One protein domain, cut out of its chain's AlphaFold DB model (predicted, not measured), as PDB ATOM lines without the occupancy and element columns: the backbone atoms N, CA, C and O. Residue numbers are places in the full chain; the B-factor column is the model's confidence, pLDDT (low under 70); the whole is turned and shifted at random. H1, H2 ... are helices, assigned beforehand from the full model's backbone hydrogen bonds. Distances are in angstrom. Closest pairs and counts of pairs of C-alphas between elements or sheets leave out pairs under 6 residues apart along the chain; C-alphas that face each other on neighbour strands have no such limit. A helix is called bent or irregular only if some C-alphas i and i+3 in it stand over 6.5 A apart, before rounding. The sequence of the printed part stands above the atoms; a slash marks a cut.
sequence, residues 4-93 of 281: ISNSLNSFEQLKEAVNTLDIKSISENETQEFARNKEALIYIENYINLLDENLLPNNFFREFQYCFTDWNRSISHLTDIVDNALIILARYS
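What this domain is: This is residues 4 to 93 of the 281 residues of an uncharacterized protein of Campylobacter concisus (UniProt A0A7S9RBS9). The domain is a rod-shaped bundle of four helices running up and down along its length. In cross-section they form a ring, H2 beside H4, H4 beside H3, H3 beside H1, and H1 meeting H2 again through a thin contact. H1 and H2 make one helical hairpin and H3 and H4 the other. The printed part has 90 residues with four named helices in the order H1, H2, H3, H4 and no named strand, and its class is all helix. It is compact, with a radius of gyration of the C-alphas of 13.3 A, and spans 43 by 19 by 17 A.

Where its parts are: The longest helix is H2, residues 28 to 48, 31.3 A from first to last C-alpha; its C-alpha 28 is at (-37.508, -29.517, -15.651). It is irregular, with C-alphas 29 and 32 7.1 A apart. H4, residues 75 to 92, measures 26.1 A and ends with C-alpha 92 at (-60.940, -5.479, -5.617). H1, residues 4 to 19, measures 21.8 A and begins with C-alpha 4 at (-49.822, 1.348, -2.561). H1 has a kink of 34 degrees near residue 11 and is only just irregular, with C-alphas 7 and 10 6.7 A apart. H3, residues 58 to 67, measures 14.8 A.

How they stand to each other: H2 touches H4 at a shallow tilt of 28 degrees, the same way; their closest C-alphas, those of Asn 37 and Thr 79, are 6.2 A apart. H4 touches H3 at a shallow tilt of 11 degrees, opposite ways, with the closest C-alphas those of Cys 67 and Ile 81, 5.9 A apart. H3 touches H1 at a shallow tilt of 16 degrees, the same way; H1 does this with residues 4 to 11 alone, and the closest C-alphas, those of Ser 7 and Gln 65, are 4.8 A apart. H1 and H2 only just touch, with 3 pairs of C-alphas within 8 A, the closest those of Lys 15 and Leu 41 at 7.1 A; they run opposite ways at a shallow tilt of 24 degrees. H1 and H4 are near each other, while H2 and H3 are apart. In H4 every O i to N i+4 pair is within hydrogen-bond range; in H1 9 of 12 are, in H2 15 of 17 and in H3 5 of 6.

The domain as a whole: The two C-alphas farthest apart, those of Glu 28 and Asn 54, are 43.3 A apart. The printed part has no cut, and its three links are short but not tight, with 8, 9 and 7 residues between the helices. The mean pLDDT of the printed part is 84.5, and residues 7 and 93 are under 70.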
ATOM      1  N   ILE A   4     -50.323   2.252  -1.517       71.38
ATOM      2  CA  ILE A   4     -49.822   1.348  -2.561       71.38
ATOM      3  C   ILE A   4     -48.311   1.165  -2.405       71.38
ATOM      4  O   ILE A   4     -47.846   0.038  -2.292       71.38
ATOM      5  N   SER A   5     -47.551   2.259  -2.289       72.31
ATOM      6  CA  SER A   5     -46.084   2.204  -2.152       72.31
ATOM      7  C   SER A   5     -45.621   1.392  -0.932       72.31
ATOM      8  O   SER A   5     -44.669   0.624  -1.036       72.31
ATOM      9  N   ASN A   6     -46.322   1.489   0.204       70.94
ATOM     10  CA  ASN A   6     -46.020   0.666   1.381       70.94
ATOM     11  C   ASN A   6     -46.372  -0.818   1.178       70.94
ATOM     12  O   ASN A   6     -45.649  -1.686   1.664       70.94
ATOM     13  N   SER A   7     -47.462  -1.107   0.461       69.56
ATOM     14  CA  SER A   7     -47.923  -2.479   0.192       69.56
ATOM     15  C   SER A   7     -47.064  -3.188  -0.864       69.56
ATOM     16  O   SER A   7     -46.964  -4.410  -0.855       69.56
ATOM     17  N   LEU A   8     -46.409  -2.421  -1.743       79.12
ATOM     18  CA  LEU A   8     -45.519  -2.922  -2.791       79.12
ATOM     19  C   LEU A   8     -44.133  -3.333  -2.283       79.12
ATOM     20  O   LEU A   8     -43.448  -4.080  -2.966       79.12
ATOM     21  N   ASN A   9     -43.709  -2.916  -1.087       84.31
ATOM     22  CA  ASN A   9     -42.362  -3.229  -0.596       84.31
ATOM     23  C   ASN A   9     -42.111  -4.750  -0.500       84.31
ATOM     24  O   ASN A   9     -41.072  -5.241  -0.928       84.31
ATOM     25  N   SER A  10     -43.087  -5.514   0.001       83.38
ATOM     26  CA  SER A  10     -42.980  -6.980   0.083       83.38
ATOM     27  C   SER A  10     -43.070  -7.651  -1.295       83.38
ATOM     28  O   SER A  10     -42.415  -8.664  -1.525       83.38
ATOM     29  N   PHE A  11     -43.825  -7.062  -2.229       89.75
ATOM     30  CA  PHE A  11     -43.899  -7.516  -3.618       89.75
ATOM     31  C   PHE A  11     -42.569  -7.314  -4.360       89.75
ATOM     32  O   PHE A  11     -42.068  -8.253  -4.975       89.75
ATOM     33  N   GLU A  12     -41.955  -6.132  -4.250       88.56
ATOM     34  CA  GLU A  12     -40.660  -5.846  -4.881       88.56
ATOM     35  C   GLU A  12     -39.554  -6.748  -4.327       88.56
ATOM     36  O   GLU A  12     -38.791  -7.333  -5.092       88.56
ATOM     37  N   GLN A  13     -39.522  -6.964  -3.006       87.75
ATOM     38  CA  GLN A  13     -38.579  -7.899  -2.380       87.75
ATOM     39  C   GLN A  13     -38.737  -9.329  -2.912       87.75
ATOM     40  O   GLN A  13     -37.740  -9.994  -3.207       87.75
ATOM     41  N   LEU A  14     -39.977  -9.811  -3.063       90.38
ATOM     42  CA  LEU A  14     -40.241 -11.121  -3.657       90.38
ATOM     43  C   LEU A  14     -39.776 -11.166  -5.115       90.38
ATOM     44  O   LEU A  14     -39.106 -12.115  -5.518       90.38
ATOM     45  N   LYS A  15     -40.108 -10.145  -5.907       90.44
ATOM     46  CA  LYS A  15     -39.759 -10.062  -7.327       90.44
ATOM     47  C   LYS A  15     -38.243 -10.048  -7.540       90.44
ATOM     48  O   LYS A  15     -37.740 -10.773  -8.400       90.44
ATOM     49  N   GLU A  16     -37.495  -9.297  -6.734       90.31
ATOM     50  CA  GLU A  16     -36.028  -9.324  -6.730       90.31
ATOM     51  C   GLU A  16     -35.484 -10.711  -6.353       90.31
ATOM     52  O   GLU A  16     -34.612 -11.254  -7.043       90.31
ATOM     53  N   ALA A  17     -36.032 -11.340  -5.310       87.81
ATOM     54  CA  ALA A  17     -35.634 -12.685  -4.895       87.81
ATOM     55  C   ALA A  17     -35.914 -13.744  -5.985       87.81
ATOM     56  O   ALA A  17     -35.080 -14.610  -6.238       87.81
ATOM     57  N   VAL A  18     -37.045 -13.650  -6.687       89.50
ATOM     58  CA  VAL A  18     -37.399 -14.517  -7.826       89.50
ATOM     59  C   VAL A  18     -36.461 -14.295  -9.015       89.50
ATOM     60  O   VAL A  18     -36.084 -15.247  -9.702       89.50
ATOM     61  N   ASN A  19     -36.046 -13.054  -9.263       87.50
ATOM     62  CA  ASN A  19     -35.132 -12.727 -10.359       87.50
ATOM     63  C   ASN A  19     -33.693 -13.193 -10.114       87.50
ATOM     64  O   ASN A  19     -32.963 -13.407 -11.080       87.50
ATOM     65  N   THR A  20     -33.300 -13.391  -8.854       86.25
ATOM     66  CA  THR A  20     -31.962 -13.870  -8.468       86.25
ATOM     67  C   THR A  20     -31.849 -15.393  -8.357       86.25
ATOM     68  O   THR A  20     -30.745 -15.900  -8.155       86.25
ATOM     69  N   LEU A  21     -32.949 -16.141  -8.520       85.25
ATOM     70  CA  LEU A  21     -32.902 -17.603  -8.570       85.25
ATOM     71  C   LEU A  21     -32.127 -18.101  -9.797       85.25
ATOM     72  O   LEU A  21     -32.388 -17.685 -10.930       85.25
ATOM     73  N   ASP A  22     -31.215 -19.049  -9.575       78.38
ATOM     74  CA  ASP A  22     -30.520 -19.737 -10.660       78.38
ATOM     75  C   ASP A  22     -31.485 -20.687 -11.375       78.38
ATOM     76  O   ASP A  22     -31.878 -21.722 -10.835       78.38
ATOM     77  N   ILE A  23     -31.835 -20.354 -12.615       71.56
ATOM     78  CA  ILE A  23     -32.736 -21.146 -13.463       71.56
ATOM     79  C   ILE A  23     -32.202 -22.575 -13.654       71.56
ATOM     80  O   ILE A  23     -32.989 -23.505 -13.790       71.56
ATOM     81  N   LYS A  24     -30.877 -22.783 -13.595       73.56
ATOM     82  CA  LYS A  24     -30.258 -24.114 -13.720       73.56
ATOM     83  C   LYS A  24     -30.504 -25.017 -12.509       73.56
ATOM     84  O   LYS A  24     -30.262 -26.215 -12.600       73.56
ATOM     85  N   SER A  25     -30.946 -24.447 -11.388       73.44
ATOM     86  CA  SER A  25     -31.274 -25.182 -10.162       73.44
ATOM     87  C   SER A  25     -32.742 -25.623 -10.089       73.44
ATOM     88  O   SER A  25     -33.108 -26.355  -9.171       73.44
ATOM     89  N   ILE A  26     -33.573 -25.201 -11.050       82.56
ATOM     90  CA  ILE A  26     -35.005 -25.512 -11.113       82.56
ATOM     91  C   ILE A  26     -35.198 -26.829 -11.865       82.56
ATOM     92  O   ILE A  26     -34.566 -27.065 -12.896       82.56
ATOM     93  N   SER A  27     -36.069 -27.700 -11.352       81.50
ATOM     94  CA  SER A  27     -36.364 -28.963 -12.024       81.50
ATOM     95  C   SER A  27     -37.085 -28.726 -13.358       81.50
ATOM     96  O   SER A  27     -37.847 -27.770 -13.526       81.50
ATOM     97  N   GLU A  28     -36.872 -29.615 -14.328       78.38
ATOM     98  CA  GLU A  28     -37.508 -29.517 -15.651       78.38
ATOM     99  C   GLU A  28     -39.045 -29.478 -15.541       78.38
ATOM    100  O   GLU A  28     -39.704 -28.724 -16.256       78.38
ATOM    101  N   ASN A  29     -39.604 -30.188 -14.554       79.19
ATOM    102  CA  ASN A  29     -41.042 -30.234 -14.280       79.19
ATOM    103  C   ASN A  29     -41.606 -28.921 -13.700       79.19
ATOM    104  O   ASN A  29     -42.786 -28.647 -13.879       79.19
ATOM    105  N   GLU A  30     -40.788 -28.097 -13.041       85.38
ATOM    106  CA  GLU A  30     -41.202 -26.819 -12.430       85.38
ATOM    107  C   GLU A  30     -40.879 -25.601 -13.315       85.38
ATOM    108  O   GLU A  30     -41.273 -24.471 -13.021       85.38
ATOM    109  N   THR A  31     -40.165 -25.806 -14.426       85.12
ATOM    110  CA  THR A  31     -39.675 -24.717 -15.286       85.12
ATOM    111  C   THR A  31     -40.821 -23.917 -15.919       85.12
ATOM    112  O   THR A  31     -40.743 -22.690 -16.017       85.12
ATOM    113  N   GLN A  32     -41.907 -24.589 -16.315       86.25
ATOM    114  CA  GLN A  32     -43.090 -23.933 -16.882       86.25
ATOM    115  C   GLN A  32     -43.850 -23.110 -15.833       86.25
ATOM    116  O   GLN A  32     -44.220 -21.966 -16.104       86.25
ATOM    117  N   GLU A  33     -44.033 -23.652 -14.627       88.62
ATOM    118  CA  GLU A  33     -44.673 -22.944 -13.511       88.62
ATOM    119  C   GLU A  33     -43.876 -21.695 -13.126       88.62
ATOM    120  O   GLU A  33     -44.437 -20.611 -12.958       88.62
ATOM    121  N   PHE A  34     -42.547 -21.808 -13.085       90.69
ATOM    122  CA  PHE A  34     -41.672 -20.675 -12.811       90.69
ATOM    123  C   PHE A  34     -41.762 -19.574 -13.878       90.69
ATOM    124  O   PHE A  34     -41.846 -18.393 -13.533       90.69
ATOM    125  N   ALA A  35     -41.778 -19.940 -15.164       88.75
ATOM    126  CA  ALA A  35     -41.934 -18.981 -16.259       88.75
ATOM    127  C   ALA A  35     -43.277 -18.241 -16.169       88.75
ATOM    128  O   ALA A  35     -43.306 -17.008 -16.199       88.75
ATOM    129  N   ARG A  36     -44.371 -18.981 -15.947       92.56
ATOM    130  CA  ARG A  36     -45.704 -18.405 -15.737       92.56
ATOM    131  C   ARG A  36     -45.723 -17.447 -14.548       92.56
ATOM    132  O   ARG A  36     -46.306 -16.370 -14.636       92.56
ATOM    133  N   ASN A  37     -45.091 -17.818 -13.435       93.44
ATOM    134  CA  ASN A  37     -45.056 -16.975 -12.241       93.44
ATOM    135  C   ASN A  37     -44.296 -15.668 -12.493       93.44
ATOM    136  O   ASN A  37     -44.739 -14.617 -12.039       93.44
ATOM    137  N   LYS A  38     -43.208 -15.690 -13.276       91.69
ATOM    138  CA  LYS A  38     -42.508 -14.460 -13.688       91.69
ATOM    139  C   LYS A  38     -43.386 -13.537 -14.528       91.69
ATOM    140  O   LYS A  38     -43.425 -12.337 -14.262       91.69
ATOM    141  N   GLU A  39     -44.104 -14.080 -15.505       90.56
ATOM    142  CA  GLU A  39     -45.037 -13.292 -16.321       90.56
ATOM    143  C   GLU A  39     -46.172 -12.705 -15.474       90.56
ATOM    144  O   GLU A  39     -46.502 -11.524 -15.595       90.56
ATOM    145  N   ALA A  40     -46.727 -13.502 -14.560       91.44
ATOM    146  CA  ALA A  40     -47.784 -13.064 -13.663       91.44
ATOM    147  C   ALA A  40     -47.316 -11.969 -12.690       91.44
ATOM    148  O   ALA A  40     -48.062 -11.024 -12.456       91.44
ATOM    149  N   LEU A  41     -46.081 -12.027 -12.175       91.69
ATOM    150  CA  LEU A  41     -45.510 -10.943 -11.365       91.69
ATOM    151  C   LEU A  41     -45.413  -9.631 -12.163       91.69
ATOM    152  O   LEU A  41     -45.805  -8.586 -11.651       91.69
ATOM    153  N   ILE A  42     -44.972  -9.675 -13.426       87.69
ATOM    154  CA  ILE A  42     -44.940  -8.485 -14.300       87.69
ATOM    155  C   ILE A  42     -46.355  -7.932 -14.519       87.69
ATOM    156  O   ILE A  42     -46.578  -6.722 -14.465       87.69
ATOM    157  N   TYR A  43     -47.330  -8.812 -14.755       87.31
ATOM    158  CA  TYR A  43     -48.727  -8.410 -14.895       87.31
ATOM    159  C   TYR A  43     -49.259  -7.733 -13.624       87.31
ATOM    160  O   TYR A  43     -49.846  -6.657 -13.714       87.31
ATOM    161  N   ILE A  44     -49.023  -8.334 -12.454       88.56
ATOM    162  CA  ILE A  44     -49.442  -7.815 -11.146       88.56
ATOM    163  C   ILE A  44     -48.891  -6.400 -10.925       88.56
ATOM    164  O   ILE A  44     -49.656  -5.501 -10.585       88.56
ATOM    165  N   GLU A  45     -47.599  -6.178 -11.176       87.06
ATOM    166  CA  GLU A  45     -46.958  -4.862 -11.051       87.06
ATOM    167  C   GLU A  45     -47.620  -3.808 -11.947       87.06
ATOM    168  O   GLU A  45     -48.041  -2.749 -11.476       87.06
ATOM    169  N   ASN A  46     -47.750  -4.115 -13.242       80.38
ATOM    170  CA  ASN A  46     -48.361  -3.205 -14.210       80.38
ATOM    171  C   ASN A  46     -49.802  -2.870 -13.826       80.38
ATOM    172  O   ASN A  46     -50.230  -1.727 -13.956       80.38
ATOM    173  N   TYR A  47     -50.540  -3.863 -13.337       81.06
ATOM    174  CA  TYR A  47     -51.933  -3.706 -12.968       81.06
ATOM    175  C   TYR A  47     -52.117  -2.830 -11.724       81.06
ATOM    176  O   TYR A  47     -52.982  -1.959 -11.719       81.06
ATOM    177  N   ILE A  48     -51.283  -2.997 -10.692       79.88
ATOM    178  CA  ILE A  48     -51.346  -2.175  -9.470       79.88
ATOM    179  C   ILE A  48     -51.064  -0.708  -9.767       79.88
ATOM    180  O   ILE A  48     -51.731   0.161  -9.209       79.88
ATOM    181  N   ASN A  49     -50.117  -0.428 -10.664       76.94
ATOM    182  CA  ASN A  49     -49.770   0.939 -11.055       76.94
ATOM    183  C   ASN A  49     -50.930   1.688 -11.734       76.94
ATOM    184  O   ASN A  49     -50.896   2.914 -11.817       76.94
ATOM    185  N   LEU A  50     -51.959   0.973 -12.203       73.56
ATOM    186  CA  LEU A  50     -53.168   1.553 -12.792       73.56
ATOM    187  C   LEU A  50     -54.292   1.792 -11.768       73.56
ATOM    188  O   LEU A  50     -55.304   2.398 -12.118       73.56
ATOM    189  N   LEU A  51     -54.159   1.308 -10.529       76.00
ATOM    190  CA  LEU A  51     -55.203   1.437  -9.513       76.00
ATOM    191  C   LEU A  51     -55.119   2.784  -8.780       76.00
ATOM    192  O   LEU A  51     -54.046   3.220  -8.366       76.00
ATOM    193  N   ASP A  52     -56.274   3.406  -8.530       73.69
ATOM    194  CA  ASP A  52     -56.370   4.582  -7.655       73.69
ATOM    195  C   ASP A  52     -56.451   4.146  -6.185       73.69
ATOM    196  O   ASP A  52     -57.415   3.506  -5.751       73.69
ATOM    197  N   GLU A  53     -55.445   4.527  -5.394       75.50
ATOM    198  CA  GLU A  53     -55.345   4.169  -3.977       75.50
ATOM    199  C   GLU A  53     -56.531   4.641  -3.121       75.50
ATOM    200  O   GLU A  53     -56.812   4.037  -2.083       75.50
ATOM    201  N   ASN A  54     -57.238   5.696  -3.537       74.88
ATOM    202  CA  ASN A  54     -58.382   6.237  -2.802       74.88
ATOM    203  C   ASN A  54     -59.652   5.408  -2.993       74.88
ATOM    204  O   ASN A  54     -60.591   5.528  -2.204       74.88
ATOM    205  N   LEU A  55     -59.690   4.580  -4.037       72.50
ATOM    206  CA  LEU A  55     -60.854   3.783  -4.414       72.50
ATOM    207  C   LEU A  55     -60.764   2.342  -3.904       72.50
ATOM    208  O   LEU A  55     -61.753   1.610  -3.931       72.50
ATOM    209  N   LEU A  56     -59.600   1.941  -3.390       77.31
ATOM    210  CA  LEU A  56     -59.374   0.608  -2.849       77.31
ATOM    211  C   LEU A  56     -59.746   0.549  -1.357       77.31
ATOM    212  O   LEU A  56     -59.359   1.422  -0.572       77.31
ATOM    213  N   PRO A  57     -60.466  -0.496  -0.907       81.88
ATOM    214  CA  PRO A  57     -60.777  -0.657   0.507       81.88
ATOM    215  C   PRO A  57     -59.495  -0.891   1.310       81.88
ATOM    216  O   PRO A  57     -58.585  -1.571   0.853       81.88
ATOM    217  N   ASN A  58     -59.439  -0.430   2.566       82.50
ATOM    218  CA  ASN A  58     -58.262  -0.650   3.425       82.50
ATOM    219  C   ASN A  58     -57.875  -2.141   3.561       82.50
ATOM    220  O   ASN A  58     -56.713  -2.457   3.804       82.50
ATOM    221  N   ASN A  59     -58.839  -3.053   3.390       85.56
ATOM    222  CA  ASN A  59     -58.583  -4.488   3.397       85.56
ATOM    223  C   ASN A  59     -57.723  -4.956   2.212       85.56
ATOM    224  O   ASN A  59     -56.932  -5.872   2.398       85.56
ATOM    225  N   PHE A  60     -57.827  -4.304   1.046       87.69
ATOM    226  CA  PHE A  60     -56.996  -4.598  -0.123       87.69
ATOM    227  C   PHE A  60     -55.514  -4.481   0.231       87.69
ATOM    228  O   PHE A  60     -54.780  -5.448   0.092       87.69
ATOM    229  N   PHE A  61     -55.091  -3.333   0.769       85.94
ATOM    230  CA  PHE A  61     -53.684  -3.082   1.104       85.94
ATOM    231  C   PHE A  61     -53.135  -4.109   2.094       85.94
ATOM    232  O   PHE A  61     -52.019  -4.594   1.940       85.94
ATOM    233  N   ARG A  62     -53.951  -4.483   3.085       84.50
ATOM    234  CA  ARG A  62     -53.586  -5.481   4.087       84.50
ATOM    235  C   ARG A  62     -53.431  -6.873   3.473       84.50
ATOM    236  O   ARG A  62     -52.398  -7.501   3.667       84.50
ATOM    237  N   GLU A  63     -54.448  -7.359   2.762       87.88
ATOM    238  CA  GLU A  63     -54.422  -8.692   2.143       87.88
ATOM    239  C   GLU A  63     -53.319  -8.794   1.090       87.88
ATOM    240  O   GLU A  63     -52.591  -9.783   1.050       87.88
ATOM    241  N   PHE A  64     -53.156  -7.748   0.282       88.06
ATOM    242  CA  PHE A  64     -52.166  -7.712  -0.779       88.06
ATOM    243  C   PHE A  64     -50.737  -7.711  -0.224       88.06
ATOM    244  O   PHE A  64     -49.904  -8.480  -0.690       88.06
ATOM    245  N   GLN A  65     -50.457  -6.931   0.826       84.94
ATOM    246  CA  GLN A  65     -49.138  -6.912   1.462       84.94
ATOM    247  C   GLN A  65     -48.765  -8.266   2.089       84.94
ATOM    248  O   GLN A  65     -47.640  -8.732   1.912       84.94
ATOM    249  N   TYR A  66     -49.697  -8.910   2.802       84.38
ATOM    250  CA  TYR A  66     -49.456 -10.219   3.424       84.38
ATOM    251  C   TYR A  66     -49.345 -11.365   2.417       84.38
ATOM    252  O   TYR A  66     -48.864 -12.435   2.771       84.38
ATOM    253  N   CYS A  67     -49.760 -11.159   1.166       87.25
ATOM    254  CA  CYS A  67     -49.651 -12.180   0.133       87.25
ATOM    255  C   CYS A  67     -48.192 -12.575  -0.141       87.25
ATOM    256  O   CYS A  67     -47.897 -13.735  -0.400       87.25
ATOM    257  N   PHE A  68     -47.266 -11.616  -0.053       86.75
ATOM    258  CA  PHE A  68     -45.878 -11.797  -0.492       86.75
ATOM    259  C   PHE A  68     -44.894 -12.081   0.650       86.75
ATOM    260  O   PHE A  68     -43.681 -12.005   0.452       86.75
ATOM    261  N   THR A  69     -45.387 -12.379   1.856       81.06
ATOM    262  CA  THR A  69     -44.535 -12.694   3.010       81.06
ATOM    263  C   THR A  69     -44.201 -14.185   3.078       81.06
ATOM    264  O   THR A  69     -44.961 -15.026   2.613       81.06
ATOM    265  N   ASP A  70     -43.058 -14.519   3.683       82.31
ATOM    266  CA  ASP A  70     -42.673 -15.891   4.055       82.31
ATOM    267  C   ASP A  70     -42.489 -16.903   2.907       82.31
ATOM    268  O   ASP A  70     -42.565 -18.117   3.118       82.31
ATOM    269  N   TRP A  71     -42.163 -16.443   1.692       87.94
ATOM    270  CA  TRP A  71     -41.818 -17.353   0.598       87.94
ATOM    271  C   TRP A  71     -40.634 -18.267   0.964       87.94
ATOM    272  O   TRP A  71     -39.510 -17.827   1.209       87.94
ATOM    273  N   ASN A  72     -40.877 -19.578   0.938       86.06
ATOM    274  CA  ASN A  72     -39.919 -20.622   1.331       86.06
ATOM    275  C   ASN A  72     -38.933 -21.025   0.213       86.06
ATOM    276  O   ASN A  72     -38.249 -22.038   0.341       86.06
ATOM    277  N   ARG A  73     -38.879 -20.253  -0.882       84.56
ATOM    278  CA  ARG A  73     -38.055 -20.491  -2.084       84.56
ATOM    279  C   ARG A  73     -38.411 -21.728  -2.921       84.56
ATOM    280  O   ARG A  73     -37.673 -22.039  -3.850       84.56
ATOM    281  N   SER A  74     -39.530 -22.404  -2.653       88.69
ATOM    282  CA  SER A  74     -40.056 -23.443  -3.555       88.69
ATOM    283  C   SER A  74     -40.916 -22.838  -4.671       88.69
ATOM    284  O   SER A  74     -41.558 -21.800  -4.471       88.69
ATOM    285  N   ILE A  75     -40.941 -23.486  -5.843       89.56
ATOM    286  CA  ILE A  75     -41.733 -23.027  -6.996       89.56
ATOM    287  C   ILE A  75     -43.228 -23.181  -6.728       89.56
ATOM    288  O   ILE A  75     -43.974 -22.232  -6.947       89.56
ATOM    289  N   SER A  76     -43.650 -24.307  -6.149       89.31
ATOM    290  CA  SER A  76     -45.047 -24.519  -5.750       89.31
ATOM    291  C   SER A  76     -45.557 -23.418  -4.810       89.31
ATOM    292  O   SER A  76     -46.624 -22.864  -5.053       89.31
ATOM    293  N   HIS A  77     -44.771 -23.009  -3.808       91.25
ATOM    294  CA  HIS A  77     -45.179 -21.914  -2.922       91.25
ATOM    295  C   HIS A  77     -45.172 -20.547  -3.627       91.25
ATOM    296  O   HIS A  77     -45.988 -19.687  -3.306       91.25
ATOM    297  N   LEU A  78     -44.284 -20.331  -4.608       92.19
ATOM    298  CA  LEU A  78     -44.335 -19.124  -5.440       92.19
ATOM    299  C   LEU A  78     -45.638 -19.070  -6.247       92.19
ATOM    300  O   LEU A  78     -46.247 -18.006  -6.334       92.19
ATOM    301  N   THR A  79     -46.074 -20.204  -6.802       92.44
ATOM    302  CA  THR A  79     -47.347 -20.314  -7.527       92.44
ATOM    303  C   THR A  79     -48.519 -19.930  -6.629       92.44
ATOM    304  O   THR A  79     -49.315 -19.077  -7.018       92.44
ATOM    305  N   ASP A  80     -48.570 -20.458  -5.403       92.88
ATOM    306  CA  ASP A  80     -49.627 -20.132  -4.438       92.88
ATOM    307  C   ASP A  80     -49.672 -18.630  -4.110       92.88
ATOM    308  O   ASP A  80     -50.744 -18.022  -4.074       92.88
ATOM    309  N   ILE A  81     -48.510 -18.007  -3.896       93.31
ATOM    310  CA  ILE A  81     -48.401 -16.564  -3.629       93.31
ATOM    311  C   ILE A  81     -48.907 -15.747  -4.827       93.31
ATOM    312  O   ILE A  81     -49.712 -14.826  -4.671       93.31
ATOM    313  N   VAL A  82     -48.464 -16.084  -6.040       92.62
ATOM    314  CA  VAL A  82     -48.860 -15.374  -7.264       92.62
ATOM    315  C   VAL A  82     -50.362 -15.519  -7.526       92.62
ATOM    316  O   VAL A  82     -51.026 -14.532  -7.848       92.62
ATOM    317  N   ASP A  83     -50.922 -16.713  -7.350       93.38
ATOM    318  CA  ASP A  83     -52.349 -16.960  -7.569       93.38
ATOM    319  C   ASP A  83     -53.218 -16.223  -6.551       93.38
ATOM    320  O   ASP A  83     -54.205 -15.582  -6.926       93.38
ATOM    321  N   ASN A  84     -52.816 -16.216  -5.280       92.19
ATOM    322  CA  ASN A  84     -53.501 -15.441  -4.250       92.19
ATOM    323  C   ASN A  84     -53.481 -13.936  -4.561       92.19
ATOM    324  O   ASN A  84     -54.505 -13.266  -4.409       92.19
ATOM    325  N   ALA A  85     -52.363 -13.407  -5.064       91.25
ATOM    326  CA  ALA A  85     -52.271 -12.009  -5.475       91.25
ATOM    327  C   ALA A  85     -53.243 -11.677  -6.619       91.25
ATOM    328  O   ALA A  85     -53.959 -10.676  -6.546       91.25
ATOM    329  N   LEU A  86     -53.326 -12.531  -7.644       90.06
ATOM    330  CA  LEU A  86     -54.263 -12.357  -8.759       90.06
ATOM    331  C   LEU A  86     -55.726 -12.418  -8.302       90.06
ATOM    332  O   LEU A  86     -56.547 -11.625  -8.767       90.06
ATOM    333  N   ILE A  87     -56.057 -13.309  -7.361       90.00
ATOM    334  CA  ILE A  87     -57.401 -13.402  -6.770       90.00
ATOM    335  C   ILE A  87     -57.757 -12.114  -6.018       90.00
ATOM    336  O   ILE A  87     -58.879 -11.618  -6.147       90.00
ATOM    337  N   ILE A  88     -56.821 -11.559  -5.241       88.44
ATOM    338  CA  ILE A  88     -57.025 -10.298  -4.514       88.44
ATOM    339  C   ILE A  88     -57.239  -9.149  -5.500       88.44
ATOM    340  O   ILE A  88     -58.183  -8.378  -5.322       88.44
ATOM    341  N   LEU A  89     -56.419  -9.055  -6.555       86.31
ATOM    342  CA  LEU A  89     -56.605  -8.058  -7.608       86.31
ATOM    343  C   LEU A  89     -58.008  -8.181  -8.205       86.31
ATOM    344  O   LEU A  89     -58.791  -7.250  -8.069       86.31
ATOM    345  N   ALA A  90     -58.378  -9.349  -8.734       83.06
ATOM    346  CA  ALA A  90     -59.685  -9.570  -9.356       83.06
ATOM    347  C   ALA A  90     -60.874  -9.257  -8.429       83.06
ATOM    348  O   ALA A  90     -61.916  -8.792  -8.890       83.06
ATOM    349  N   ARG A  91     -60.731  -9.490  -7.117       83.88
ATOM    350  CA  ARG A  91     -61.765  -9.188  -6.115       83.88
ATOM    351  C   ARG A  91     -61.982  -7.687  -5.922       83.88
ATOM    352  O   ARG A  91     -63.106  -7.271  -5.653       83.88
ATOM    353  N   TYR A  92     -60.919  -6.891  -6.000       76.69
ATOM    354  CA  TYR A  92     -60.940  -5.479  -5.617       76.69
ATOM    355  C   TYR A  92     -60.808  -4.503  -6.792       76.69
ATOM    356  O   TYR A  92     -60.937  -3.300  -6.583       76.69
ATOM    357  N   SER A  93     -60.588  -4.990  -8.014       62.69
ATOM    358  CA  SER A  93     -60.166  -4.164  -9.147       62.69
ATOM    359  C   SER A  93     -61.212  -3.861 -10.220       62.69
ATOM    360  O   SER A  93     -60.879  -3.277 -11.254       62.69
TER     361      SER A  93